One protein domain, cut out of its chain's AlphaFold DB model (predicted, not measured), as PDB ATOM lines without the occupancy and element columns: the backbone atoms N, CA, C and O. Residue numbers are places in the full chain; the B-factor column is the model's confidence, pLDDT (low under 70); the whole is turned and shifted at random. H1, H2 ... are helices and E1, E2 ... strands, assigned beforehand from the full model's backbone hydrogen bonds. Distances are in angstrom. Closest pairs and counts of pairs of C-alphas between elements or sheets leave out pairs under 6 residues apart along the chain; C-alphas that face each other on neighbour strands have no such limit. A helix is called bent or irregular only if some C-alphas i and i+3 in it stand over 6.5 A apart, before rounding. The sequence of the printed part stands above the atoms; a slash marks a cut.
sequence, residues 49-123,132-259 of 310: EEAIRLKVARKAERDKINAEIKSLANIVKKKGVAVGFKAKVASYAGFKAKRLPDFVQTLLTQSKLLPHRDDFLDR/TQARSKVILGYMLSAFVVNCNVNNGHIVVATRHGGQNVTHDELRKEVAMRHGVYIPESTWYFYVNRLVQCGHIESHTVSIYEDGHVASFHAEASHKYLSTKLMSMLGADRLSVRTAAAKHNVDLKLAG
ATOM      1  N   GLU A  49      76.637 176.789 202.589       69.06
ATOM      2  CA  GLU A  49      77.658 175.934 201.966       69.06
ATOM      3  C   GLU A  49      78.261 176.609 200.730       69.06
ATOM      4  O   GLU A  49      79.485 176.636 200.560       69.06
ATOM      5  N   GLU A  50      77.420 177.255 199.921       67.94
ATOM      6  CA  GLU A  50      77.847 178.040 198.764       67.94
ATOM      7  C   GLU A  50      78.690 179.255 199.198       67.94
ATOM      8  O   GLU A  50      79.745 179.543 198.623       67.94
ATOM      9  N   ALA A  51      78.304 179.931 200.288       68.12
ATOM     10  CA  ALA A  51      79.076 181.036 200.856       68.12
ATOM     11  C   ALA A  51      80.451 180.589 201.391       68.12
ATOM     12  O   ALA A  51      81.440 181.318 201.242       68.12
ATOM     13  N   ILE A  52      80.541 179.405 202.005       73.38
ATOM     14  CA  ILE A  52      81.811 178.821 202.462       73.38
ATOM     15  C   ILE A  52      82.694 178.471 201.262       73.38
ATOM     16  O   ILE A  52      83.865 178.867 201.239       73.38
ATOM     17  N   ARG A  53      82.142 177.816 200.234       74.44
ATOM     18  CA  ARG A  53      82.857 177.471 198.996       74.44
ATOM     19  C   ARG A  53      83.453 178.707 198.324       74.44
ATOM     20  O   ARG A  53      84.650 178.733 198.036       74.44
ATOM     21  N   LEU A  54      82.661 179.769 198.167       70.75
ATOM     22  CA  LEU A  54      83.114 181.041 197.595       70.75
ATOM     23  C   LEU A  54      84.212 181.706 198.437       70.75
ATOM     24  O   LEU A  54      85.167 182.253 197.884       70.75
ATOM     25  N   LYS A  55      84.125 181.657 199.772       72.12
ATOM     26  CA  LYS A  55      85.187 182.176 200.654       72.12
ATOM     27  C   LYS A  55      86.497 181.407 200.480       72.12
ATOM     28  O   LYS A  55      87.556 182.034 200.420       72.12
ATOM     29  N   VAL A  56      86.439 180.079 200.390       76.62
ATOM     30  CA  VAL A  56      87.623 179.225 200.202       76.62
ATOM     31  C   VAL A  56      88.255 179.465 198.832       76.62
ATOM     32  O   VAL A  56      89.461 179.702 198.765       76.62
ATOM     33  N   ALA A  57      87.455 179.494 197.763       73.38
ATOM     34  CA  ALA A  57      87.933 179.771 196.408       73.38
ATOM     35  C   ALA A  57      88.629 181.143 196.316       73.38
ATOM     36  O   ALA A  57      89.759 181.236 195.839       73.38
ATOM     37  N   ARG A  58      88.018 182.194 196.882       73.19
ATOM     38  CA  ARG A  58      88.616 183.541 196.933       73.19
ATOM     39  C   ARG A  58      89.921 183.575 197.715       73.19
ATOM     40  O   ARG A  58      90.861 184.259 197.320       73.19
ATOM     41  N   LYS A  59      89.994 182.855 198.837       79.62
ATOM     42  CA  LYS A  59      91.234 182.756 199.613       79.62
ATOM     43  C   LYS A  59      92.340 182.096 198.788       79.62
ATOM     44  O   LYS A  59      93.441 182.633 198.742       79.62
ATOM     45  N   ALA A  60      92.039 180.993 198.101       79.50
ATOM     46  CA  ALA A  60      93.003 180.300 197.249       79.50
ATOM     47  C   ALA A  60      93.519 181.195 196.106       79.50
ATOM     48  O   ALA A  60      94.721 181.235 195.837       79.50
ATOM     49  N   GLU A  61      92.635 181.970 195.477       80.12
ATOM     50  CA  GLU A  61      93.011 182.946 194.452       80.12
ATOM     51  C   GLU A  61      93.925 184.049 195.011       80.12
ATOM     52  O   GLU A  61      94.977 184.352 194.441       80.12
ATOM     53  N   ARG A  62      93.582 184.605 196.178       82.19
ATOM     54  CA  ARG A  62      94.394 185.624 196.863       82.19
ATOM     55  C   ARG A  62      95.765 185.086 197.255       82.19
ATOM     56  O   ARG A  62      96.771 185.773 197.069       82.19
ATOM     57  N   ASP A  63      95.830 183.855 197.749       87.12
ATOM     58  CA  ASP A  63      97.084 183.192 198.095       87.12
ATOM     59  C   ASP A  63      97.957 182.969 196.851       87.12
ATOM     60  O   ASP A  63      99.162 183.236 196.895       87.12
ATOM     61  N   LYS A  64      97.356 182.603 195.710       90.69
ATOM     62  CA  LYS A  64      98.045 182.497 194.414       90.69
ATOM     63  C   LYS A  64      98.637 183.840 193.971       90.69
ATOM     64  O   LYS A  64      99.823 183.899 193.646       90.69
ATOM     65  N   ILE A  65      97.860 184.925 194.017       89.69
ATOM     66  CA  ILE A  65      98.329 186.280 193.666       89.69
ATOM     67  C   ILE A  65      99.460 186.721 194.605       89.69
ATOM     68  O   ILE A  65     100.493 187.229 194.164       89.69
ATOM     69  N   ASN A  66      99.310 186.502 195.912       91.62
ATOM     70  CA  ASN A  66     100.329 186.856 196.898       91.62
ATOM     71  C   ASN A  66     101.629 186.061 196.695       91.62
ATOM     72  O   ASN A  66     102.719 186.637 196.791       91.62
ATOM     73  N   ALA A  67     101.531 184.769 196.369       94.44
ATOM     74  CA  ALA A  67     102.677 183.934 196.025       94.44
ATOM     75  C   ALA A  67     103.379 184.432 194.753       94.44
ATOM     76  O   ALA A  67     104.608 184.546 194.742       94.44
ATOM     77  N   GLU A  68     102.618 184.815 193.725       95.06
ATOM     78  CA  GLU A  68     103.150 185.403 192.495       95.06
ATOM     79  C   GLU A  68     103.933 186.689 192.798       95.06
ATOM     80  O   GLU A  68     105.122 186.767 192.491       95.06
ATOM     81  N   ILE A  69     103.333 187.665 193.488       95.19
ATOM     82  CA  ILE A  69     103.989 188.944 193.824       95.19
ATOM     83  C   ILE A  69     105.261 188.705 194.650       95.19
ATOM     84  O   ILE A  69     106.297 189.339 194.423       95.19
ATOM     85  N   LYS A  70     105.213 187.768 195.604       96.50
ATOM     86  CA  LYS A  70     106.380 187.388 196.407       96.50
ATOM     87  C   LYS A  70     107.486 186.778 195.543       96.50
ATOM     88  O   LYS A  70     108.657 187.109 195.737       96.50
ATOM     89  N   SER A  71     107.131 185.933 194.577       96.31
ATOM     90  CA  SER A  71     108.085 185.341 193.635       96.31
ATOM     91  C   SER A  71     108.756 186.408 192.760       96.31
ATOM     92  O   SER A  71     109.982 186.405 192.635       96.31
ATOM     93  N   LEU A  72     107.990 187.392 192.272       95.44
ATOM     94  CA  LEU A  72     108.491 188.524 191.486       95.44
ATOM     95  C   LEU A  72     109.530 189.324 192.275       95.44
ATOM     96  O   LEU A  72     110.648 189.540 191.800       95.44
ATOM     97  N   ALA A  73     109.190 189.703 193.511       96.06
ATOM     98  CA  ALA A  73     110.090 190.439 194.395       96.06
ATOM     99  C   ALA A  73     111.399 189.668 194.635       96.06
ATOM    100  O   ALA A  73     112.488 190.241 194.546       96.06
ATOM    101  N   ASN A  74     111.306 188.356 194.873       96.50
ATOM    102  CA  ASN A  74     112.468 187.495 195.074       96.50
ATOM    103  C   ASN A  74     113.352 187.404 193.824       96.50
ATOM    104  O   ASN A  74     114.574 187.472 193.949       96.50
ATOM    105  N   ILE A  75     112.767 187.287 192.628       95.81
ATOM    106  CA  ILE A  75     113.519 187.250 191.365       95.81
ATOM    107  C   ILE A  75     114.277 188.560 191.163       95.81
ATOM    108  O   ILE A  75     115.470 188.535 190.860       95.81
ATOM    109  N   VAL A  76     113.616 189.702 191.357       95.31
ATOM    110  CA  VAL A  76     114.240 191.022 191.204       95.31
ATOM    111  C   VAL A  76     115.370 191.219 192.207       95.31
ATOM    112  O   VAL A  76     116.454 191.665 191.823       95.31
ATOM    113  N   LYS A  77     115.152 190.823 193.466       94.88
ATOM    114  CA  LYS A  77     116.170 190.876 194.519       94.88
ATOM    115  C   LYS A  77     117.360 189.966 194.202       94.88
ATOM    116  O   LYS A  77     118.494 190.412 194.311       94.88
ATOM    117  N   LYS A  78     117.114 188.727 193.759       95.62
ATOM    118  CA  LYS A  78     118.159 187.752 193.398       95.62
ATOM    119  C   LYS A  78     118.979 188.201 192.189       95.62
ATOM    120  O   LYS A  78     120.188 188.022 192.178       95.62
ATOM    121  N   LYS A  79     118.329 188.777 191.173       94.38
ATOM    122  CA  LYS A  79     118.994 189.275 189.960       94.38
ATOM    123  C   LYS A  79     119.646 190.652 190.146       94.38
ATOM    124  O   LYS A  79     120.391 191.073 189.269       94.38
ATOM    125  N   GLY A  80     119.354 191.370 191.234       93.44
ATOM    126  CA  GLY A  80     119.882 192.718 191.475       93.44
ATOM    127  C   GLY A  80     119.389 193.762 190.464       93.44
ATOM    128  O   GLY A  80     120.089 194.725 190.176       93.44
ATOM    129  N   VAL A  81     118.191 193.571 189.900       95.25
ATOM    130  CA  VAL A  81     117.656 194.398 188.796       95.25
ATOM    131  C   VAL A  81     116.658 195.468 189.253       95.25
ATOM    132  O   VAL A  81     116.003 196.095 188.422       95.25
ATOM    133  N   ALA A  82     116.533 195.695 190.562       95.56
ATOM    134  CA  ALA A  82     115.632 196.699 191.121       95.56
ATOM    135  C   ALA A  82     116.037 198.115 190.673       95.56
ATOM    136  O   ALA A  82     117.129 198.594 190.979       95.56
ATOM    137  N   VAL A  83     115.141 198.805 189.966       95.81
ATOM    138  CA  VAL A  83     115.382 200.171 189.466       95.81
ATOM    139  C   VAL A  83     115.078 201.253 190.510       95.81
ATOM    140  O   VAL A  83     115.516 202.398 190.374       95.81
ATOM    141  N   GLY A  84     114.325 200.910 191.556       95.94
ATOM    142  CA  GLY A  84     113.941 201.801 192.644       95.94
ATOM    143  C   GLY A  84     113.253 203.081 192.159       95.94
ATOM    144  O   GLY A  84     112.386 203.065 191.285       95.94
ATOM    145  N   PHE A  85     113.681 204.221 192.706       96.56
ATOM    146  CA  PHE A  85     113.152 205.557 192.387       96.56
ATOM    147  C   PHE A  85     113.783 206.204 191.140       96.56
ATOM    148  O   PHE A  85     113.742 207.427 190.980       96.56
ATOM    149  N   LYS A  86     114.422 205.422 190.266       95.88
ATOM    150  CA  LYS A  86     114.943 205.921 188.989       95.88
ATOM    151  C   LYS A  86     113.846 205.880 187.921       95.88
ATOM    152  O   LYS A  86     113.031 204.959 187.902       95.88
ATOM    153  N   ALA A  87     113.864 206.841 186.998       94.19
ATOM    154  CA  ALA A  87     112.954 206.951 185.854       94.19
ATOM    155  C   ALA A  87     113.232 205.884 184.776       94.19
ATOM    156  O   ALA A  87     113.565 206.165 183.624       94.19
ATOM    157  N   LYS A  88     113.105 204.620 185.168       95.19
ATOM    158  CA  LYS A  88     113.221 203.428 184.334       95.19
ATOM    159  C   LYS A  88     111.957 202.595 184.488       95.19
ATOM    160  O   LYS A  88     111.375 202.534 185.576       95.19
ATOM    161  N   VAL A  89     111.531 201.970 183.398       93.25
ATOM    162  CA  VAL A  89     110.426 201.010 183.424       93.25
ATOM    163  C   VAL A  89     110.858 199.801 184.255       93.25
ATOM    164  O   VAL A  89     111.952 199.271 184.051       93.25
ATOM    165  N   ALA A  90     110.028 199.390 185.215       92.75
ATOM    166  CA  ALA A  90     110.311 198.221 186.034       92.75
ATOM    167  C   ALA A  90     110.173 196.956 185.173       92.75
ATOM    168  O   ALA A  90     109.152 196.737 184.530       92.75
ATOM    169  N   SER A  91     111.228 196.149 185.102       93.19
ATOM    170  CA  SER A  91     111.239 194.899 184.337       93.19
ATOM    171  C   SER A  91     112.376 193.998 184.809       93.19
ATOM    172  O   SER A  91     113.294 194.450 185.497       93.19
ATOM    173  N   TYR A  92     112.385 192.742 184.365       91.06
ATOM    174  CA  TYR A  92     113.503 191.833 184.618       91.06
ATOM    175  C   TYR A  92     114.820 192.255 183.954       91.06
ATOM    176  O   TYR A  92     115.870 191.741 184.330       91.06
ATOM    177  N   ALA A  93     114.780 193.187 182.994       88.75
ATOM    178  CA  ALA A  93     115.970 193.778 182.387       88.75
ATOM    179  C   ALA A  93     116.586 194.903 183.249       88.75
ATOM    180  O   ALA A  93     117.676 195.397 182.942       88.75
ATOM    181  N   GLY A  94     115.906 195.328 184.320       88.44
ATOM    182  CA  GLY A  94     116.372 196.360 185.244       88.44
ATOM    183  C   GLY A  94     116.707 197.675 184.546       88.44
ATOM    184  O   GLY A  94     115.902 198.232 183.802       88.44
ATOM    185  N   PHE A  95     117.927 198.177 184.745       90.00
ATOM    186  CA  PHE A  95     118.382 199.451 184.173       90.00
ATOM    187  C   PHE A  95     118.525 199.456 182.644       90.00
ATOM    188  O   PHE A  95     118.532 200.538 182.043       90.00
ATOM    189  N   LYS A  96     118.590 198.274 182.013       89.25
ATOM    190  CA  LYS A  96     118.580 198.129 180.548       89.25
ATOM    191  C   LYS A  96     117.198 198.398 179.945       89.25
ATOM    192  O   LYS A  96     117.085 198.567 178.737       89.25
ATOM    193  N   ALA A  97     116.155 198.474 180.772       87.88
ATOM    194  CA  ALA A  97     114.813 198.799 180.326       87.88
ATOM    195  C   ALA A  97     114.699 200.225 179.763       87.88
ATOM    196  O   ALA A  97     115.527 201.117 180.021       87.88
ATOM    197  N   LYS A  98     113.600 200.446 179.032       92.00
ATOM    198  CA  LYS A  98     113.226 201.755 178.498       92.00
ATOM    199  C   LYS A  98     113.145 202.795 179.622       92.00
ATOM    200  O   LYS A  98     112.759 202.509 180.759       92.00
ATOM    201  N   ARG A  99     113.547 204.020 179.296       92.94
ATOM    202  CA  ARG A  99     113.473 205.172 180.199       92.94
ATOM    203  C   ARG A  99     112.025 205.661 180.299       92.94
ATOM    204  O   ARG A  99     111.326 205.713 179.287       92.94
ATOM    205  N   LEU A 100     111.589 205.994 181.511       93.06
ATOM    206  CA  LEU A 100     110.330 206.710 181.730       93.06
ATOM    207  C   LEU A 100     110.502 208.183 181.327       93.06
ATOM    208  O   LEU A 100     111.632 208.668 181.290       93.06
ATOM    209  N   PRO A 101     109.412 208.914 181.047       93.19
ATOM    210  CA  PRO A 101     109.493 210.349 180.812       93.19
ATOM    211  C   PRO A 101     110.211 211.074 181.957       93.19
ATOM    212  O   PRO A 101     110.000 210.763 183.129       93.19
ATOM    213  N   ASP A 102     111.037 212.065 181.628       90.62
ATOM    214  CA  ASP A 102     111.951 212.681 182.600       90.62
ATOM    215  C   ASP A 102     111.244 213.356 183.778       90.62
ATOM    216  O   ASP A 102     111.749 213.329 184.902       90.62
ATOM    217  N   PHE A 103     110.035 213.882 183.564       93.94
ATOM    218  CA  PHE A 103     109.241 214.475 184.641       93.94
ATOM    219  C   PHE A 103     108.891 213.470 185.749       93.94
ATOM    220  O   PHE A 103     108.733 213.864 186.905       93.94
ATOM    221  N   VAL A 104     108.819 212.171 185.428       95.25
ATOM    222  CA  VAL A 104     108.525 211.109 186.398       95.25
ATOM    223  C   VAL A 104     109.652 210.989 187.424       95.25
ATOM    224  O   VAL A 104     109.387 210.653 188.573       95.25
ATOM    225  N   GLN A 105     110.898 211.334 187.070       96.06
ATOM    226  CA  GLN A 105     112.008 211.341 188.030       96.06
ATOM    227  C   GLN A 105     111.746 212.311 189.188       96.06
ATOM    228  O   GLN A 105     112.057 211.990 190.337       96.06
ATOM    229  N   THR A 106     111.165 213.478 188.904       95.50
ATOM    230  CA  THR A 106     110.800 214.463 189.930       95.50
ATOM    231  C   THR A 106     109.761 213.879 190.880       95.50
ATOM    232  O   THR A 106     109.983 213.886 192.092       95.50
ATOM    233  N   LEU A 107     108.691 213.290 190.334       96.38
ATOM    234  CA  LEU A 107     107.621 212.672 191.122       96.38
ATOM    235  C   LEU A 107     108.142 211.504 191.967       96.38
ATOM    236  O   LEU A 107     107.842 211.418 193.153       96.38
ATOM    237  N   LEU A 108     108.986 210.640 191.394       96.94
ATOM    238  CA  LEU A 108     109.623 209.532 192.111       96.94
ATOM    239  C   LEU A 108     110.528 210.029 193.241       96.94
ATOM    240  O   LEU A 108     110.524 209.468 194.335       96.94
ATOM    241  N   THR A 109     111.279 211.103 193.011       96.69
ATOM    242  CA  THR A 109     112.146 211.686 194.042       96.69
ATOM    243  C   THR A 109     111.311 212.232 195.198       96.69
ATOM    244  O   THR A 109     111.610 211.935 196.352       96.69
ATOM    245  N   GLN A 110     110.227 212.956 194.906       95.94
ATOM    246  CA  GLN A 110     109.316 213.433 195.947       95.94
ATOM    247  C   GLN A 110     108.581 212.281 196.638       95.94
ATOM    248  O   GLN A 110     108.466 212.303 197.854       95.94
ATOM    249  N   SER A 111     108.196 211.220 195.922       96.06
ATOM    250  CA  SER A 111     107.565 210.032 196.519       96.06
ATOM    251  C   SER A 111     108.444 209.358 197.580       96.06
ATOM    252  O   SER A 111     107.929 208.844 198.567       96.06
ATOM    253  N   LYS A 112     109.774 209.415 197.420       95.81
ATOM    254  CA  LYS A 112     110.735 208.917 198.412       95.81
ATOM    255  C   LYS A 112     110.803 209.809 199.653       95.81
ATOM    256  O   LYS A 112     110.971 209.297 200.752       95.81
ATOM    257  N   LEU A 113     110.737 211.128 199.477       94.00
ATOM    258  CA  LEU A 113     110.967 212.110 200.544       94.00
ATOM    259  C   LEU A 113     109.696 212.448 201.325       94.00
ATOM    260  O   LEU A 113     109.756 212.671 202.529       94.00
ATOM    261  N   LEU A 114     108.551 212.468 200.649       91.69
ATOM    262  CA  LEU A 114     107.276 212.930 201.182       91.69
ATOM    263  C   LEU A 114     106.853 212.199 202.472       91.69
ATOM    264  O   LEU A 114     106.527 212.897 203.429       91.69
ATOM    265  N   PRO A 115     106.965 210.858 202.595       90.56
ATOM    266  CA  PRO A 115     106.637 210.163 203.845       90.56
ATOM    267  C   PRO A 115     107.499 210.560 205.049       90.56
ATOM    268  O   PRO A 115     107.157 210.241 206.186       90.56
ATOM    269  N   HIS A 116     108.647 211.201 204.818       87.56
ATOM    270  CA  HIS A 116     109.527 211.665 205.882       87.56
ATOM    271  C   HIS A 116     109.186 213.059 206.388       87.56
ATOM    272  O   HIS A 116     109.665 213.392 207.469       87.56
ATOM    273  N   ARG A 117     108.361 213.822 205.663       86.56
ATOM    274  CA  ARG A 117     107.892 215.136 206.097       86.56
ATOM    275  C   ARG A 117     106.852 214.996 207.205       86.56
ATOM    276  O   ARG A 117     106.033 214.079 207.171       86.56
ATOM    277  N   ASP A 118     106.890 215.920 208.154       78.19
ATOM    278  CA  ASP A 118     105.996 215.899 209.313       78.19
ATOM    279  C   ASP A 118     104.546 216.229 208.920       78.19
ATOM    280  O   ASP A 118     103.615 215.613 209.426       78.19
ATOM    281  N   ASP A 119     104.364 217.076 207.903       77.75
ATOM    282  CA  ASP A 119     103.062 217.536 207.400       77.75
ATOM    283  C   ASP A 119     102.319 216.526 206.501       77.75
ATOM    284  O   ASP A 119     101.212 216.794 206.022       77.75
ATOM    285  N   PHE A 120     102.915 215.361 206.218       80.44
ATOM    286  CA  PHE A 120     102.347 214.424 205.247       80.44
ATOM    287  C   PHE A 120     101.151 213.633 205.795       80.44
ATOM    288  O   PHE A 120     100.158 213.483 205.090       80.44
ATOM    289  N   LEU A 121     101.207 213.140 207.036       74.31
ATOM    290  CA  LEU A 121     100.128 212.350 207.660       74.31
ATOM    291  C   LEU A 121      99.512 213.074 208.863       74.31
ATOM    292  O   LEU A 121      99.185 212.456 209.870       74.31
ATOM    293  N   ASP A 122      99.365 214.392 208.750       60.31
ATOM    294  CA  ASP A 122      99.089 215.300 209.871       60.31
ATOM    295  C   ASP A 122      97.637 215.283 210.400       60.31
ATOM    296  O   ASP A 122      97.198 216.190 211.103       60.31
ATOM    297  N   ARG A 123      96.853 214.248 210.080       54.00
ATOM    298  CA  ARG A 123      95.557 214.011 210.738       54.00
ATOM    299  C   ARG A 123      95.760 213.038 211.892       54.00
ATOM    300  O   ARG A 123      96.657 212.204 211.833       54.00
ATOM    301  N   THR A 132     110.040 206.223 215.937       52.66
ATOM    302  CA  THR A 132     110.650 206.131 214.603       52.66
ATOM    303  C   THR A 132     109.973 205.072 213.721       52.66
ATOM    304  O   THR A 132     110.407 203.928 213.624       52.66
ATOM    305  N   GLN A 133     108.916 205.449 213.001       73.50
ATOM    306  CA  GLN A 133     108.259 204.587 212.011       73.50
ATOM    307  C   GLN A 133     109.020 204.546 210.676       73.50
ATOM    308  O   GLN A 133     108.436 204.682 209.600       73.50
ATOM    309  N   ALA A 134     110.340 204.359 210.726       81.00
ATOM    310  CA  ALA A 134     111.197 204.364 209.540       81.00
ATOM    311  C   ALA A 134     110.707 203.359 208.483       81.00
ATOM    312  O   ALA A 134     110.625 203.686 207.302       81.00
ATOM    313  N   ARG A 135     110.276 202.165 208.918       86.31
ATOM    314  CA  ARG A 135     109.724 201.135 208.030       86.31
ATOM    315  C   ARG A 135     108.424 201.572 207.349       86.31
ATOM    316  O   ARG A 135     108.290 201.358 206.148       86.31
ATOM    317  N   SER A 136     107.495 202.195 208.077       86.56
ATOM    318  CA  SER A 136     106.232 202.684 207.501       86.56
ATOM    319  C   SER A 136     106.478 203.766 206.457       86.56
ATOM    320  O   SER A 136     105.912 203.707 205.369       86.56
ATOM    321  N   LYS A 137     107.374 204.716 206.761       88.50
ATOM    322  CA  LYS A 137     107.761 205.793 205.841       88.50
ATOM    323  C   LYS A 137     108.357 205.230 204.545       88.50
ATOM    324  O   LYS A 137     107.969 205.641 203.455       88.50
ATOM    325  N   VAL A 138     109.216 204.215 204.658       92.69
ATOM    326  CA  VAL A 138     109.796 203.509 203.503       92.69
ATOM    327  C   VAL A 138     108.726 202.784 202.677       92.69
ATOM    328  O   VAL A 138     108.705 202.930 201.456       92.69
ATOM    329  N   ILE A 139     107.813 202.044 203.319       92.88
ATOM    330  CA  ILE A 139     106.722 201.338 202.624       92.88
ATOM    331  C   ILE A 139     105.821 202.326 201.881       92.88
ATOM    332  O   ILE A 139     105.531 202.115 200.705       92.88
ATOM    333  N   LEU A 140     105.429 203.426 202.528       92.50
ATOM    334  CA  LEU A 140     104.646 204.486 201.894       92.50
ATOM    335  C   LEU A 140     105.371 205.070 200.680       92.50
ATOM    336  O   LEU A 140     104.747 205.260 199.641       92.50
ATOM    337  N   GLY A 141     106.687 205.275 200.764       95.50
ATOM    338  CA  GLY A 141     107.480 205.731 199.623       95.50
ATOM    339  C   GLY A 141     107.439 204.749 198.451       95.50
ATOM    340  O   GLY A 141     107.272 205.156 197.301       95.50
ATOM    341  N   TYR A 142     107.510 203.443 198.725       97.25
ATOM    342  CA  TYR A 142     107.342 202.418 197.694       97.25
ATOM    343  C   TYR A 142     105.946 202.455 197.068       97.25
ATOM    344  O   TYR A 142     105.835 202.441 195.842       97.25
ATOM    345  N   MET A 143     104.889 202.573 197.871       95.50
ATOM    346  CA  MET A 143     103.513 202.665 197.370       95.50
ATOM    347  C   MET A 143     103.303 203.907 196.497       95.50
ATOM    348  O   MET A 143     102.830 203.792 195.368       95.50
ATOM    349  N   LEU A 144     103.736 205.078 196.975       96.06
ATOM    350  CA  LEU A 144     103.661 206.328 196.220       96.06
ATOM    351  C   LEU A 144     104.427 206.226 194.897       96.06
ATOM    352  O   LEU A 144     103.944 206.721 193.884       96.06
ATOM    353  N   SER A 145     105.575 205.541 194.874       97.00
ATOM    354  CA  SER A 145     106.334 205.337 193.636       97.00
ATOM    355  C   SER A 145     105.541 204.567 192.572       97.00
ATOM    356  O   SER A 145     105.590 204.930 191.397       97.00
ATOM    357  N   ALA A 146     104.764 203.553 192.970       95.88
ATOM    358  CA  ALA A 146     103.903 202.811 192.052       95.88
ATOM    359  C   ALA A 146     102.721 203.662 191.573       95.88
ATOM    360  O   ALA A 146     102.350 203.583 190.403       95.88
ATOM    361  N   PHE A 147     102.167 204.518 192.438       95.06
ATOM    362  CA  PHE A 147     101.095 205.433 192.048       95.06
ATOM    363  C   PHE A 147     101.570 206.463 191.027       95.06
ATOM    364  O   PHE A 147     100.920 206.620 190.001       95.06
ATOM    365  N   VAL A 148     102.712 207.123 191.251       94.75
ATOM    366  CA  VAL A 148     103.184 208.194 190.352       94.75
ATOM    367  C   VAL A 148     103.661 207.697 188.992       94.75
ATOM    368  O   VAL A 148     103.609 208.443 188.020       94.75
ATOM    369  N   VAL A 149     104.121 206.445 188.895       94.25
ATOM    370  CA  VAL A 149     104.480 205.836 187.600       94.25
ATOM    371  C   VAL A 149     103.230 205.485 186.790       94.25
ATOM    372  O   VAL A 149     103.270 205.531 185.563       94.25
ATOM    373  N   ASN A 150     102.124 205.173 187.467       92.12
ATOM    374  CA  ASN A 150     100.867 204.761 186.847       92.12
ATOM    375  C   ASN A 150      99.792 205.858 186.864       92.12
ATOM    376  O   ASN A 150      98.631 205.560 186.592       92.12
ATOM    377  N   CYS A 151     100.138 207.107 187.195       90.94
ATOM    378  CA  CYS A 151      99.181 208.207 187.201       90.94
ATOM    379  C   CYS A 151      99.307 209.103 185.967       90.94
ATOM    380  O   CYS A 151     100.392 209.367 185.444       90.94
ATOM    381  N   ASN A 152      98.174 209.634 185.523       90.12
ATOM    382  CA  ASN A 152      98.161 210.782 184.635       90.12
ATOM    383  C   ASN A 152      98.353 212.053 185.471       90.12
ATOM    384  O   ASN A 152      97.476 212.455 186.234       90.12
ATOM    385  N   VAL A 153      99.496 212.711 185.285       89.12
ATOM    386  CA  VAL A 153      99.896 213.896 186.060       89.12
ATOM    387  C   VAL A 153      98.880 215.036 185.992       89.12
ATOM    388  O   VAL A 153      98.745 215.785 186.951       89.12
ATOM    389  N   ASN A 154      98.134 215.153 184.892       85.25
ATOM    390  CA  ASN A 154      97.205 216.267 184.704       85.25
ATOM    391  C   ASN A 154      95.935 216.160 185.555       85.25
ATOM    392  O   ASN A 154      95.327 217.180 185.852       85.25
ATOM    393  N   ASN A 155      95.491 214.943 185.878       84.69
ATOM    394  CA  ASN A 155      94.226 214.722 186.583       84.69
ATOM    395  C   ASN A 155      94.354 213.798 187.803       84.69
ATOM    396  O   ASN A 155      93.356 213.529 188.458       84.69
ATOM    397  N   GLY A 156      95.548 213.279 188.092       86.75
ATOM    398  CA  GLY A 156      95.801 212.391 189.225       86.75
ATOM    399  C   GLY A 156      95.233 210.978 189.068       86.75
ATOM    400  O   GLY A 156      95.380 210.175 189.986       86.75
ATOM    401  N   HIS A 157      94.606 210.630 187.938       88.25
ATOM    402  CA  HIS A 157      94.003 209.307 187.755       88.25
ATOM    403  C   HIS A 157      95.081 208.231 187.654       88.25
ATOM    404  O   HIS A 157      95.988 208.356 186.830       88.25
ATOM    405  N   ILE A 158      94.943 207.147 188.419       88.56
ATOM    406  CA  ILE A 158      95.821 205.977 188.326       88.56
ATOM    407  C   ILE A 158      95.301 205.056 187.216       88.56
ATOM    408  O   ILE A 158      94.436 204.204 187.438       88.56
ATOM    409  N   VAL A 159      95.797 205.282 186.002       85.94
ATOM    410  CA  VAL A 159      95.374 204.610 184.770       85.94
ATOM    411  C   VAL A 159      96.539 204.447 183.799       85.94
ATOM    412  O   VAL A 159      97.384 205.332 183.656       85.94
ATOM    413  N   VAL A 160      96.529 203.354 183.042       85.56
ATOM    414  CA  VAL A 160      97.457 203.136 181.928       85.56
ATOM    415  C   VAL A 160      96.800 203.593 180.628       85.56
ATOM    416  O   VAL A 160      95.665 203.225 180.328       85.56
ATOM    417  N   ALA A 161      97.506 204.404 179.835       83.88
ATOM    418  CA  ALA A 161      97.028 204.810 178.516       83.88
ATOM    419  C   ALA A 161      97.116 203.644 177.521       83.88
ATOM    420  O   ALA A 161      98.209 203.167 177.202       83.88
ATOM    421  N   THR A 162      95.976 203.243 176.962       85.50
ATOM    422  CA  THR A 162      95.885 202.221 175.910       85.50
ATOM    423  C   THR A 162      95.264 202.808 174.640       85.50
ATOM    424  O   THR A 162      94.762 203.937 174.645       85.50
ATOM    425  N   ARG A 163      95.290 202.050 173.535       83.12
ATOM    426  CA  ARG A 163      94.600 202.430 172.287       83.12
ATOM    427  C   ARG A 163      93.082 202.519 172.472       83.12
ATOM    428  O   ARG A 163      92.431 203.372 171.879       83.12
ATOM    429  N   HIS A 164      92.524 201.689 173.353       78.88
ATOM    430  CA  HIS A 164      91.089 201.657 173.636       78.88
ATOM    431  C   HIS A 164      90.658 202.644 174.730       78.88
ATOM    432  O   HIS A 164      89.462 202.760 174.991       78.88
ATOM    433  N   GLY A 165      91.593 203.380 175.340       80.12
ATOM    434  CA  GLY A 165      91.322 204.328 176.421       80.12
ATOM    435  C   GLY A 165      92.190 204.111 177.660       80.12
ATOM    436  O   GLY A 165      93.131 203.319 177.660       80.12
ATOM    437  N   GLY A 166      91.876 204.828 178.735       79.06
ATOM    438  CA  GLY A 166      92.524 204.637 180.031       79.06
ATOM    439  C   GLY A 166      92.050 203.339 180.682       79.06
ATOM    440  O   GLY A 166      90.861 203.214 180.977       79.06
ATOM    441  N   GLN A 167      92.965 202.399 180.916       81.75
ATOM    442  CA  GLN A 167      92.704 201.176 181.675       81.75
ATOM    443  C   GLN A 167      92.984 201.427 183.160       81.75
ATOM    444  O   GLN A 167      94.042 201.948 183.516       81.75
ATOM    445  N   ASN A 168      92.026 201.080 184.020       80.44
ATOM    446  CA  ASN A 168      92.188 201.187 185.470       80.44
ATOM    447  C   ASN A 168      93.210 200.171 185.956       80.44
ATOM    448  O   ASN A 168      93.127 199.006 185.580       80.44
ATOM    449  N   VAL A 169      94.112 200.619 186.824       84.00
ATOM    450  CA  VAL A 169      95.104 199.739 187.445       84.00
ATOM    451  C   VAL A 169      94.525 199.170 188.735       84.00
ATOM    452  O   VAL A 169      93.985 199.920 189.558       84.00
ATOM    453  N   THR A 170      94.605 197.860 188.936       84.75
ATOM    454  CA  THR A 170      94.153 197.203 190.170       84.75
ATOM    455  C   THR A 170      95.161 197.416 191.304       84.75
ATOM    456  O   THR A 170      96.314 197.800 191.091       84.75
ATOM    457  N   HIS A 171      94.749 197.195 192.554       88.00
ATOM    458  CA  HIS A 171      95.694 197.262 193.674       88.00
ATOM    459  C   HIS A 171      96.771 196.177 193.585       88.00
ATOM    460  O   HIS A 171      97.921 196.445 193.932       88.00
ATOM    461  N   ASP A 172      96.436 194.993 193.076       89.81
ATOM    462  CA  ASP A 172      97.395 193.904 192.908       89.81
ATOM    463  C   ASP A 172      98.418 194.210 191.810       89.81
ATOM    464  O   ASP A 172      99.608 193.972 192.007       89.81
ATOM    465  N   GLU A 173      98.015 194.853 190.711       90.50
ATOM    466  CA  GLU A 173      98.946 195.369 189.696       90.50
ATOM    467  C   GLU A 173      99.896 196.431 190.268       90.50
ATOM    468  O   GLU A 173     101.100 196.391 190.013       90.50
ATOM    469  N   LEU A 174      99.398 197.343 191.108       93.31
ATOM    470  CA  LEU A 174     100.246 198.335 191.782       93.31
ATOM    471  C   LEU A 174     101.223 197.675 192.767       93.31
ATOM    472  O   LEU A 174     102.375 198.099 192.877       93.31
ATOM    473  N   ARG A 175     100.807 196.605 193.454       95.00
ATOM    474  CA  ARG A 175     101.694 195.796 194.306       95.00
ATOM    475  C   ARG A 175     102.748 195.055 193.483       95.00
ATOM    476  O   ARG A 175     103.909 195.018 193.898       95.00
ATOM    477  N   LYS A 176     102.383 194.511 192.314       95.50
ATOM    478  CA  LYS A 176     103.327 193.919 191.349       95.50
ATOM    479  C   LYS A 176     104.345 194.956 190.872       95.50
ATOM    480  O   LYS A 176     105.536 194.655 190.862       95.50
ATOM    481  N   GLU A 177     103.921 196.184 190.573       95.69
ATOM    482  CA  GLU A 177     104.828 197.282 190.211       95.69
ATOM    483  C   GLU A 177     105.833 197.571 191.337       95.69
ATOM    484  O   GLU A 177     107.030 197.684 191.072       95.69
ATOM    485  N   VAL A 178     105.400 197.621 192.606       97.06
ATOM    486  CA  VAL A 178     106.327 197.776 193.744       97.06
ATOM    487  C   VAL A 178     107.326 196.621 193.819       97.06
ATOM    488  O   VAL A 178     108.530 196.860 193.962       97.06
ATOM    489  N   ALA A 179     106.845 195.382 193.699       96.94
ATOM    490  CA  ALA A 179     107.689 194.192 193.725       96.94
ATOM    491  C   ALA A 179     108.739 194.220 192.609       96.94
ATOM    492  O   ALA A 179     109.915 193.970 192.867       96.94
ATOM    493  N   MET A 180     108.341 194.604 191.396       96.38
ATOM    494  CA  MET A 180     109.230 194.691 190.240       96.38
ATOM    495  C   MET A 180     110.224 195.850 190.343       96.38
ATOM    496  O   MET A 180     111.389 195.720 189.965       96.38
ATOM    497  N   ARG A 181     109.782 196.998 190.862       96.31
ATOM    498  CA  ARG A 181     110.586 198.219 190.947       96.31
ATOM    499  C   ARG A 181     111.619 198.161 192.064       96.31
ATOM    500  O   ARG A 181     112.759 198.569 191.849       96.31
ATOM    501  N   HIS A 182     111.237 197.657 193.236       97.00
ATOM    502  CA  HIS A 182     112.062 197.693 194.451       97.00
ATOM    503  C   HIS A 182     112.569 196.317 194.896       97.00
ATOM    504  O   HIS A 182     113.427 196.252 195.770       97.00
ATOM    505  N   GLY A 183     112.061 195.216 194.332       96.19
ATOM    506  CA  GLY A 183     112.370 193.868 194.825       96.19
ATOM    507  C   GLY A 183     111.774 193.594 196.209       96.19
ATOM    508  O   GLY A 183     112.342 192.831 196.990       96.19
ATOM    509  N   VAL A 184     110.659 194.255 196.547       95.94
ATOM    510  CA  VAL A 184     110.027 194.205 197.874       95.94
ATOM    511  C   VAL A 184     108.608 193.667 197.766       95.94
ATOM    512  O   VAL A 184     107.777 194.208 197.044       95.94
ATOM    513  N   TYR A 185     108.315 192.631 198.547       96.56
ATOM    514  CA  TYR A 185     106.957 192.134 198.732       96.56
ATOM    515  C   TYR A 185     106.243 192.926 199.834       96.56
ATOM    516  O   TYR A 185     106.721 192.982 200.969       96.56
ATOM    517  N   ILE A 186     105.086 193.503 199.506       93.88
ATOM    518  CA  ILE A 186     104.171 194.111 200.479       93.88
ATOM    519  C   ILE A 186     102.937 193.204 200.600       93.88
ATOM    520  O   ILE A 186     102.245 192.997 199.593       93.88
ATOM    521  N   PRO A 187     102.635 192.670 201.801       91.56
ATOM    522  CA  PRO A 187     101.414 191.910 202.041       91.56
ATOM    523  C   PRO A 187     100.163 192.733 201.746       91.56
ATOM    524  O   PRO A 187     100.136 193.941 201.974       91.56
ATOM    525  N   GLU A 188      99.109 192.068 201.289       88.62
ATOM    526  CA  GLU A 188      97.839 192.701 200.931       88.62
ATOM    527  C   GLU A 188      97.227 193.487 202.096       88.62
ATOM    528  O   GLU A 188      96.869 194.652 201.946       88.62
ATOM    529  N   SER A 189      97.205 192.892 203.289       85.31
ATOM    530  CA  SER A 189      96.719 193.549 204.506       85.31
ATOM    531  C   SER A 189      97.484 194.836 204.820       85.31
ATOM    532  O   SER A 189      96.887 195.861 205.137       85.31
ATOM    533  N   THR A 190      98.813 194.814 204.675       89.19
ATOM    534  CA  THR A 190      99.672 195.992 204.859       89.19
ATOM    535  C   THR A 190      99.405 197.045 203.788       89.19
ATOM    536  O   THR A 190      99.352 198.236 204.089       89.19
ATOM    537  N   TRP A 191      99.217 196.617 202.542       90.94
ATOM    538  CA  TRP A 191      98.898 197.501 201.432       90.94
ATOM    539  C   TRP A 191      97.583 198.249 201.674       90.94
ATOM    540  O   TRP A 191      97.573 199.479 201.676       90.94
ATOM    541  N   TYR A 192      96.494 197.529 201.954       87.75
ATOM    542  CA  TYR A 192      95.190 198.144 202.212       87.75
ATOM    543  C   TYR A 192      95.171 198.981 203.489       87.75
ATOM    544  O   TYR A 192      94.531 200.031 203.506       87.75
ATOM    545  N   PHE A 193      95.924 198.589 204.522       85.75
ATOM    546  CA  PHE A 193      96.107 199.420 205.711       85.75
ATOM    547  C   PHE A 193      96.615 200.821 205.339       85.75
ATOM    548  O   PHE A 193      95.999 201.813 205.718       85.75
ATOM    549  N   TYR A 194      97.689 200.925 204.550       87.56
ATOM    550  CA  TYR A 194      98.228 202.228 204.147       87.56
ATOM    551  C   TYR A 194      97.364 202.951 203.108       87.56
ATOM    552  O   TYR A 194      97.284 204.176 203.158       87.56
ATOM    553  N   VAL A 195      96.682 202.235 202.205       88.44
ATOM    554  CA  VAL A 195      95.696 202.853 201.298       88.44
ATOM    555  C   VAL A 195      94.603 203.546 202.109       88.44
ATOM    556  O   VAL A 195      94.348 204.725 201.883       88.44
ATOM    557  N   ASN A 196      94.022 202.868 203.101       83.81
ATOM    558  CA  ASN A 196      92.979 203.443 203.952       83.81
ATOM    559  C   ASN A 196      93.468 204.692 204.696       83.81
ATOM    560  O   ASN A 196      92.724 205.661 204.813       83.81
ATOM    561  N   ARG A 197      94.730 204.715 205.142       82.75
ATOM    562  CA  ARG A 197      95.334 205.912 205.752       82.75
ATOM    563  C   ARG A 197      95.463 207.070 204.773       82.75
ATOM    564  O   ARG A 197      95.106 208.195 205.103       82.75
ATOM    565  N   LEU A 198      95.930 206.803 203.558       86.62
ATOM    566  CA  LEU A 198      96.011 207.828 202.518       86.62
ATOM    567  C   LEU A 198      94.619 208.368 202.151       86.62
ATOM    568  O   LEU A 198      94.490 209.562 201.893       86.62
ATOM    569  N   VAL A 199      93.583 207.528 202.193       85.12
ATOM    570  CA  VAL A 199      92.187 207.958 202.020       85.12
ATOM    571  C   VAL A 199      91.720 208.841 203.184       85.12
ATOM    572  O   VAL A 199      91.213 209.932 202.946       85.12
ATOM    573  N   GLN A 200      91.956 208.443 204.439       81.12
ATOM    574  CA  GLN A 200      91.601 209.233 205.634       81.12
ATOM    575  C   GLN A 200      92.264 210.622 205.652       81.12
ATOM    576  O   GLN A 200      91.640 211.632 205.996       81.12
ATOM    577  N   CYS A 201      93.517 210.692 205.201       80.44
ATOM    578  CA  CYS A 201      94.266 211.937 205.054       80.44
ATOM    579  C   CYS A 201      93.820 212.803 203.857       80.44
ATOM    580  O   CYS A 201      94.275 213.942 203.733       80.44
ATOM    581  N   GLY A 202      92.936 212.303 202.984       83.94
ATOM    582  CA  GLY A 202      92.487 213.005 201.775       83.94
ATOM    583  C   GLY A 202      93.543 213.064 200.665       83.94
ATOM    584  O   GLY A 202      93.549 213.986 199.851       83.94
ATOM    585  N   HIS A 203      94.484 212.117 200.648       88.19
ATOM    586  CA  HIS A 203      95.533 212.014 199.625       88.19
ATOM    587  C   HIS A 203      95.121 211.145 198.443       88.19
ATOM    588  O   HIS A 203      95.576 211.359 197.321       88.19
ATOM    589  N   ILE A 204      94.274 210.153 198.704       87.12
ATOM    590  CA  ILE A 204      93.695 209.281 197.692       87.12
ATOM    591  C   ILE A 204      92.195 209.344 197.844       87.12
ATOM    592  O   ILE A 204      91.661 209.224 198.942       87.12
ATOM    593  N   GLU A 205      91.524 209.450 196.721       81.19
ATOM    594  CA  GLU A 205      90.093 209.290 196.659       81.19
ATOM    595  C   GLU A 205      89.804 208.060 195.786       81.19
ATOM    596  O   GLU A 205      90.453 207.809 194.761       81.19
ATOM    597  N   SER A 206      88.899 207.212 196.270       69.50
ATOM    598  CA  SER A 206      88.579 205.927 195.659       69.50
ATOM    599  C   SER A 206      87.071 205.793 195.544       69.50
ATOM    600  O   SER A 206      86.391 205.673 196.559       69.50
ATOM    601  N   HIS A 207      86.549 205.758 194.321       61.84
ATOM    602  CA  HIS A 207      85.145 205.426 194.086       61.84
ATOM    603  C   HIS A 207      85.021 203.938 193.784       61.84
ATOM    604  O   HIS A 207      85.605 203.443 192.814       61.84
ATOM    605  N   THR A 208      84.279 203.214 194.618       53.53
ATOM    606  CA  THR A 208      83.904 201.829 194.344       53.53
ATOM    607  C   THR A 208      82.903 201.807 193.194       53.53
ATOM    608  O   THR A 208      81.897 202.510 193.212       53.53
ATOM    609  N   VAL A 209      83.188 201.010 192.168       47.31
ATOM    610  CA  VAL A 209      82.204 200.693 191.130       47.31
ATOM    611  C   VAL A 209      81.573 199.376 191.551       47.31
ATOM    612  O   VAL A 209      82.270 198.364 191.602       47.31
ATOM    613  N   SER A 210      80.294 199.401 191.920       43.38
ATOM    614  CA  SER A 210      79.513 198.182 192.106       43.38
ATOM    615  C   SER A 210      79.202 197.596 190.732       43.38
ATOM    616  O   SER A 210      78.611 198.259 189.881       43.38
ATOM    617  N   ILE A 211      79.639 196.361 190.502       43.53
ATOM    618  CA  ILE A 211      79.217 195.567 189.352       43.53
ATOM    619  C   ILE A 211      78.116 194.650 189.880       43.53
ATOM    620  O   ILE A 211      78.351 193.879 190.805       43.53
ATOM    621  N   TYR A 212      76.908 194.798 189.341       40.31
ATOM    622  CA  TYR A 212      75.856 193.800 189.498       40.31
ATOM    623  C   TYR A 212      75.985 192.857 188.305       40.31
ATOM    624  O   TYR A 212      75.701 193.270 187.181       40.31
ATOM    625  N   GLU A 213      76.473 191.641 188.535       38.41
ATOM    626  CA  GLU A 213      76.312 190.552 187.571       38.41
ATOM    627  C   GLU A 213      74.957 189.878 187.803       38.41
ATOM    628  O   GLU A 213      74.471 189.786 188.930       38.41
ATOM    629  N   ASP A 214      74.320 189.510 186.698       38.62
ATOM    630  CA  ASP A 214      72.928 189.090 186.565       38.62
ATOM    631  C   ASP A 214      72.390 188.217 187.712       38.62
ATOM    632  O   ASP A 214      72.761 187.056 187.870       38.62
ATOM    633  N   GLY A 215      71.446 188.777 188.480       39.03
ATOM    634  CA  GLY A 215      70.447 188.050 189.280       39.03
ATOM    635  C   GLY A 215      70.942 187.228 190.474       39.03
ATOM    636  O   GLY A 215      70.134 186.855 191.323       39.03
ATOM    637  N   HIS A 216      72.242 186.988 190.600       33.09
ATOM    638  CA  HIS A 216      72.826 186.284 191.727       33.09
ATOM    639  C   HIS A 216      73.550 187.270 192.634       33.09
ATOM    640  O   HIS A 216      74.354 188.090 192.198       33.09
ATOM    641  N   VAL A 217      73.252 187.183 193.933       37.97
ATOM    642  CA  VAL A 217      73.951 187.899 195.006       37.97
ATOM    643  C   VAL A 217      75.366 187.326 195.109       37.97
ATOM    644  O   VAL A 217      75.704 186.572 196.016       37.97
ATOM    645  N   ALA A 218      76.204 187.635 194.130       33.28
ATOM    646  CA  ALA A 218      77.559 187.152 194.042       33.28
ATOM    647  C   ALA A 218      78.484 188.327 193.738       33.28
ATOM    648  O   ALA A 218      78.453 188.953 192.687       33.28
ATOM    649  N   SER A 219      79.347 188.575 194.719       37.12
ATOM    650  CA  SER A 219      80.582 189.354 194.632       37.12
ATOM    651  C   SER A 219      80.458 190.869 194.452       37.12
ATOM    652  O   SER A 219      80.620 191.432 193.378       37.12
ATOM    653  N   PHE A 220      80.403 191.560 195.592       37.56
ATOM    654  CA  PHE A 220      81.028 192.874 195.715       37.56
ATOM    655  C   PHE A 220      82.546 192.735 195.520       37.56
ATOM    656  O   PHE A 220      83.310 192.600 196.478       37.56
ATOM    657  N   HIS A 221      83.003 192.773 194.273       38.75
ATOM    658  CA  HIS A 221      84.374 193.134 193.955       38.75
ATOM    659  C   HIS A 221      84.369 194.546 193.380       38.75
ATOM    660  O   HIS A 221      83.988 194.789 192.240       38.75
ATOM    661  N   ALA A 222      84.843 195.503 194.181       41.53
ATOM    662  CA  ALA A 222      85.320 196.787 193.682       41.53
ATOM    663  C   ALA A 222      86.636 196.563 192.909       41.53
ATOM    664  O   ALA A 222      87.699 197.034 193.305       41.53
ATOM    665  N   GLU A 223      86.592 195.767 191.842       40.78
ATOM    666  CA  GLU A 223      87.780 195.245 191.159       40.78
ATOM    667  C   GLU A 223      88.544 196.354 190.421       40.78
ATOM    668  O   GLU A 223      89.767 196.330 190.286       40.78
ATOM    669  N   ALA A 224      87.829 197.412 190.037       48.62
ATOM    670  CA  ALA A 224      88.390 198.592 189.408       48.62
ATOM    671  C   ALA A 224      87.835 199.867 190.051       48.62
ATOM    672  O   ALA A 224      87.204 200.679 189.373       48.62
ATOM    673  N   SER A 225      88.070 200.062 191.355       53.69
ATOM    674  CA  SER A 225      87.790 201.364 191.964       53.69
ATOM    675  C   SER A 225      88.564 202.459 191.222       53.69
ATOM    676  O   SER A 225      89.767 202.315 190.943       53.69
ATOM    677  N   HIS A 226      87.866 203.533 190.847       58.81
ATOM    678  CA  HIS A 226      88.510 204.717 190.290       58.81
ATOM    679  C   HIS A 226      89.390 205.292 191.386       58.81
ATOM    680  O   HIS A 226      88.873 205.745 192.400       58.81
ATOM    681  N   LYS A 227      90.707 205.238 191.187       80.56
ATOM    682  CA  LYS A 227      91.689 205.768 192.127       80.56
ATOM    683  C   LYS A 227      92.265 207.038 191.546       80.56
ATOM    684  O   LYS A 227      92.827 207.013 190.446       80.56
ATOM    685  N   TYR A 228      92.134 208.123 192.284       87.00
ATOM    686  CA  TYR A 228      92.749 209.385 191.925       87.00
ATOM    687  C   TYR A 228      93.545 209.926 193.101       87.00
ATOM    688  O   TYR A 228      93.157 209.820 194.264       87.00
ATOM    689  N   LEU A 229      94.722 210.441 192.770       90.31
ATOM    690  CA  LEU A 229      95.551 211.194 193.692       90.31
ATOM    691  C   LEU A 229      94.937 212.584 193.822       90.31
ATOM    692  O   LEU A 229      94.660 213.227 192.805       90.31
ATOM    693  N   SER A 230      94.730 213.043 195.054       89.88
ATOM    694  CA  SER A 230      94.155 214.364 195.280       89.88
ATOM    695  C   SER A 230      95.075 215.457 194.738       89.88
ATOM    696  O   SER A 230      96.296 215.291 194.637       89.88
ATOM    697  N   THR A 231      94.499 216.609 194.402       91.06
ATOM    698  CA  THR A 231      95.263 217.775 193.932       91.06
ATOM    699  C   THR A 231      96.331 218.191 194.945       91.06
ATOM    700  O   THR A 231      97.461 218.491 194.561       91.06
ATOM    701  N   LYS A 232      96.018 218.101 196.247       90.50
ATOM    702  CA  LYS A 232      96.965 218.333 197.345       90.50
ATOM    703  C   LYS A 232      98.159 217.378 197.278       90.50
ATOM    704  O   LYS A 232      99.300 217.836 197.324       90.50
ATOM    705  N   LEU A 233      97.917 216.071 197.136       92.25
ATOM    706  CA  LEU A 233      98.997 215.088 197.026       92.25
ATOM    707  C   LEU A 233      99.839 215.328 195.763       92.25
ATOM    708  O   LEU A 233     101.067 215.291 195.821       92.25
ATOM    709  N   MET A 234      99.197 215.608 194.630       94.31
ATOM    710  CA  MET A 234      99.887 215.900 193.369       94.31
ATOM    711  C   MET A 234     100.795 217.129 193.486       94.31
ATOM    712  O   MET A 234     101.947 217.089 193.041       94.31
ATOM    713  N   SER A 235     100.324 218.181 194.154       93.44
ATOM    714  CA  SER A 235     101.117 219.373 194.455       93.44
ATOM    715  C   SER A 235     102.339 219.041 195.319       93.44
ATOM    716  O   SER A 235     103.470 219.374 194.954       93.44
ATOM    717  N   MET A 236     102.151 218.269 196.399       93.06
ATOM    718  CA  MET A 236     103.240 217.803 197.274       93.06
ATOM    719  C   MET A 236     104.285 216.955 196.534       93.06
ATOM    720  O   MET A 236     105.476 217.037 196.835       93.06
ATOM    721  N   LEU A 237     103.860 216.166 195.544       94.06
ATOM    722  CA  LEU A 237     104.741 215.374 194.680       94.06
ATOM    723  C   LEU A 237     105.468 216.220 193.617       94.06
ATOM    724  O   LEU A 237     106.371 215.722 192.943       94.06
ATOM    725  N   GLY A 238     105.118 217.501 193.484       92.88
ATOM    726  CA  GLY A 238     105.744 218.446 192.565       92.88
ATOM    727  C   GLY A 238     105.122 218.475 191.170       92.88
ATOM    728  O   GLY A 238     105.790 218.926 190.239       92.88
ATOM    729  N   ALA A 239     103.875 218.019 191.010       92.50
ATOM    730  CA  ALA A 239     103.156 218.063 189.734       92.50
ATOM    731  C   ALA A 239     102.960 219.493 189.204       92.50
ATOM    732  O   ALA A 239     102.979 219.698 187.993       92.50
ATOM    733  N   ASP A 240     102.858 220.483 190.097       92.31
ATOM    734  CA  ASP A 240     102.638 221.891 189.737       92.31
ATOM    735  C   ASP A 240     103.881 222.582 189.168       92.31
ATOM    736  O   ASP A 240     103.785 223.660 188.576       92.31
ATOM    737  N   ARG A 241     105.064 221.969 189.316       93.44
ATOM    738  CA  ARG A 241     106.315 222.528 188.797       93.44
ATOM    739  C   ARG A 241     106.206 222.703 187.287       93.44
ATOM    740  O   ARG A 241     105.858 221.763 186.572       93.44
ATOM    741  N   LEU A 242     106.588 223.880 186.791       91.38
ATOM    742  CA  LEU A 242     106.500 224.215 185.366       91.38
ATOM    743  C   LEU A 242     107.191 223.166 184.480       91.38
ATOM    744  O   LEU A 242     106.622 222.725 183.486       91.38
ATOM    745  N   SER A 243     108.377 222.700 184.880       92.88
ATOM    746  CA  SER A 243     109.113 221.655 184.159       92.88
ATOM    747  C   SER A 243     108.347 220.331 184.069       92.88
ATOM    748  O   SER A 243     108.369 219.682 183.025       92.88
ATOM    749  N   VAL A 244     107.634 219.947 185.133       94.12
ATOM    750  CA  VAL A 244     106.813 218.730 185.168       94.12
ATOM    751  C   VAL A 244     105.582 218.898 184.289       94.12
ATOM    752  O   VAL A 244     105.329 218.039 183.448       94.12
ATOM    753  N   ARG A 245     104.867 220.022 184.406       93.44
ATOM    754  CA  ARG A 245     103.672 220.310 183.598       93.44
ATOM    755  C   ARG A 245     103.972 220.331 182.104       93.44
ATOM    756  O   ARG A 245     103.277 219.670 181.336       93.44
ATOM    757  N   THR A 246     105.017 221.041 181.686       93.00
ATOM    758  CA  THR A 246     105.389 221.153 180.267       93.00
ATOM    759  C   THR A 246     105.799 219.799 179.692       93.00
ATOM    760  O   THR A 246     105.349 219.413 178.613       93.00
ATOM    761  N   ALA A 247     106.604 219.028 180.426       93.31
ATOM    762  CA  ALA A 247     107.025 217.702 179.984       93.31
ATOM    763  C   ALA A 247     105.873 216.678 179.999       93.31
ATOM    764  O   ALA A 247     105.778 215.854 179.090       93.31
ATOM    765  N   ALA A 248     104.964 216.747 180.976       92.50
ATOM    766  CA  ALA A 248     103.757 215.923 181.011       92.50
ATOM    767  C   ALA A 248     102.803 216.269 179.859       92.50
ATOM    768  O   ALA A 248     102.221 215.370 179.249       92.50
ATOM    769  N   ALA A 249     102.664 217.550 179.506       92.12
ATOM    770  CA  ALA A 249     101.900 217.980 178.339       92.12
ATOM    771  C   ALA A 249     102.502 217.422 177.041       92.12
ATOM    772  O   ALA A 249     101.771 216.830 176.247       92.12
ATOM    773  N   LYS A 250     103.828 217.506 176.870       92.88
ATOM    774  CA  LYS A 250     104.537 216.903 175.730       92.88
ATOM    775  C   LYS A 250     104.302 215.393 175.648       92.88
ATOM    776  O   LYS A 250     103.867 214.898 174.616       92.88
ATOM    777  N   HIS A 251     104.475 214.675 176.755       91.94
ATOM    778  CA  HIS A 251     104.228 213.234 176.808       91.94
ATOM    779  C   HIS A 251     102.777 212.864 176.458       91.94
ATOM    780  O   HIS A 251     102.531 211.865 175.789       91.94
ATOM    781  N   ASN A 252     101.799 213.677 176.864       89.62
ATOM    782  CA  ASN A 252     100.405 213.478 176.466       89.62
ATOM    783  C   ASN A 252     100.185 213.658 174.959       89.62
ATOM    784  O   ASN A 252      99.362 212.950 174.382       89.62
ATOM    785  N   VAL A 253     100.892 214.595 174.322       90.81
ATOM    786  CA  VAL A 253     100.868 214.753 172.861       90.81
ATOM    787  C   VAL A 253     101.489 213.527 172.192       90.81
ATOM    788  O   VAL A 253     100.852 212.946 171.317       90.81
ATOM    789  N   ASP A 254     102.646 213.062 172.666       90.50
ATOM    790  CA  ASP A 254     103.318 211.866 172.139       90.50
ATOM    791  C   ASP A 254     102.425 210.615 172.242       90.50
ATOM    792  O   ASP A 254     102.333 209.819 171.308       90.50
ATOM    793  N   LEU A 255     101.704 210.456 173.358       88.50
ATOM    794  CA  LEU A 255     100.738 209.370 173.531       88.50
ATOM    795  C   LEU A 255      99.575 209.462 172.542       88.50
ATOM    796  O   LEU A 255      99.207 208.441 171.962       88.50
ATOM    797  N   LYS A 256      99.028 210.664 172.319       88.88
ATOM    798  CA  LYS A 256      97.963 210.882 171.328       88.88
ATOM    799  C   LYS A 256      98.439 210.553 169.913       88.88
ATOM    800  O   LYS A 256      97.701 209.903 169.183       88.88
ATOM    801  N   LEU A 257      99.662 210.947 169.554       91.25
ATOM    802  CA  LEU A 257     100.277 210.606 168.266       91.25
ATOM    803  C   LEU A 257     100.453 209.088 168.104       91.25
ATOM    804  O   LEU A 257     100.251 208.557 167.019       91.25
ATOM    805  N   ALA A 258     100.741 208.370 169.192       88.62
ATOM    806  CA  ALA A 258     100.789 206.907 169.215       88.62
ATOM    807  C   ALA A 258      99.400 206.227 169.267       88.62
ATOM    808  O   ALA A 258      99.318 205.009 169.461       88.62
ATOM    809  N   GLY A 259      98.307 206.993 169.162       86.56
ATOM    810  CA  GLY A 259      96.931 206.500 169.246       86.56
ATOM    811  C   GLY A 259      96.506 206.042 170.644       86.56
ATOM    812  O   GLY A 259      95.484 205.378 170.786       86.56
TER     813      GLY A 259
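What this domain is: This is residues 49 to 123 and 132 to 259 of the 310 residues of an uncharacterized protein of Shewanella baltica (strain OS195) (UniProt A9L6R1). Two helices set crosswise, H4 and H5, make the core of a helical body; H1 runs alongside H5, H2 runs antiparallel beside H4, and H8 packs slantwise on the first residues of H2. The long H1 reaches well past this body, and its residues 55 to 61 stick out free as an arm, while two small strand hairpins, E1 with E2 and E3 with E4, lie to the side of the core, the second with a long loop, residues 208 to 225, reaching away from it. The printed part has 203 residues, with eight named helices and four named strands in the order H1 H2 H3 H4 E1 E2 H5 H6 E3 E4 H7 H8; each hairpin is an antiparallel sheet of two strands. The class is mostly helix, and the whole is compact, with a radius of gyration of the C-alphas of 17.8 A and spans of 58 by 40 by 38 A.

Where its parts are: H1, residues 49 to 79, begins with C-alpha 49 at (77.658, 175.934, 201.966) and is 45.1 A long from first to last C-alpha. H2, residues 102 to 116, is 23.4 A long and irregular, but only just: C-alphas 112 and 115 are 6.9 A apart. H3, residues 118 to 121, is irregular, with C-alphas 118 and 121 at 7.1 A. H4, residues 134 to 149, begins at (111.197, 204.364, 209.540) and is 23.0 A long. The strands E1, residues 159 to 162, and E2, residues 165 to 168, follow. H5 holds residues 171 to 182 and is 16.4 A long; H6 holds residues 188 to 200 and is 18.3 A long. E3 holds residues 204 to 207, E4 residues 226 to 229, and H7 residues 231 to 236. H8, residues 242 to 257, is 22.7 A long and ends with C-alpha 257 at (100.277, 210.606, 168.266).

How they stand to each other: H1 touches H5 with its residues 65 to 77 alone, at a shallow tilt of 18 degrees, the same way; the closest C-alphas, of Ala 73 and Ala 179, are 4.5 A apart. H4 touches H5 with its residues 142 to 147 alone, only just about perpendicular at 72 degrees, closest at the C-alphas of Ala 146 and Leu 174, 5.8 A. H2 touches H4 at a shallow tilt of 24 degrees, opposite ways, with the C-alphas of Lys 112 and Gly 141 at 4.7 A. Residues 102 to 106 of H2 touch residues 243 to 248 of H8 at a steep tilt of 51 degrees, opposite ways, with the C-alphas of Phe 103 and Val 244 at 4.9 A. H6 and H4 are close but not clearly touching, the C-alphas of Leu 140 and Tyr 194 being 7.2 A apart. H3 and H7 are each close to H2 but not clearly touching it, at 6.6 A and 7.4 A between closest C-alphas, Leu 114 to Phe 120 and Leu 114 to Met 236. In the hairpin of E1 and E2, N 160 and O 167 are within hydrogen-bond range at 2.9 A. In the hairpin of E3 and E4, N 205 and O 228 are within range at 3.0 A. The closest C-alphas of H6 and E3, Leu 198 and Ile 204, are 5.5 A apart. H1 and H8 are apart. Every O i to N i+4 pair is within hydrogen-bond range in H1, H4, H5, H6, H7 and H8, and 8 of 11 in H2; H3 is too short for such a pair.

The domain as a whole: The two C-alphas farthest apart, of Glu 49 and Leu 242, are 58.6 A apart. Residues 124 to 131 are not printed, and C-alphas 123 and 132 are 17.5 A apart across this cut. The links H1 to H2 and E3 to E4 are long, with 22 and 18 residues. The mean pLDDT of the printed part is 84.2; residues 49 to 51, 122 to 123, 132 and 206 to 226 are under 70.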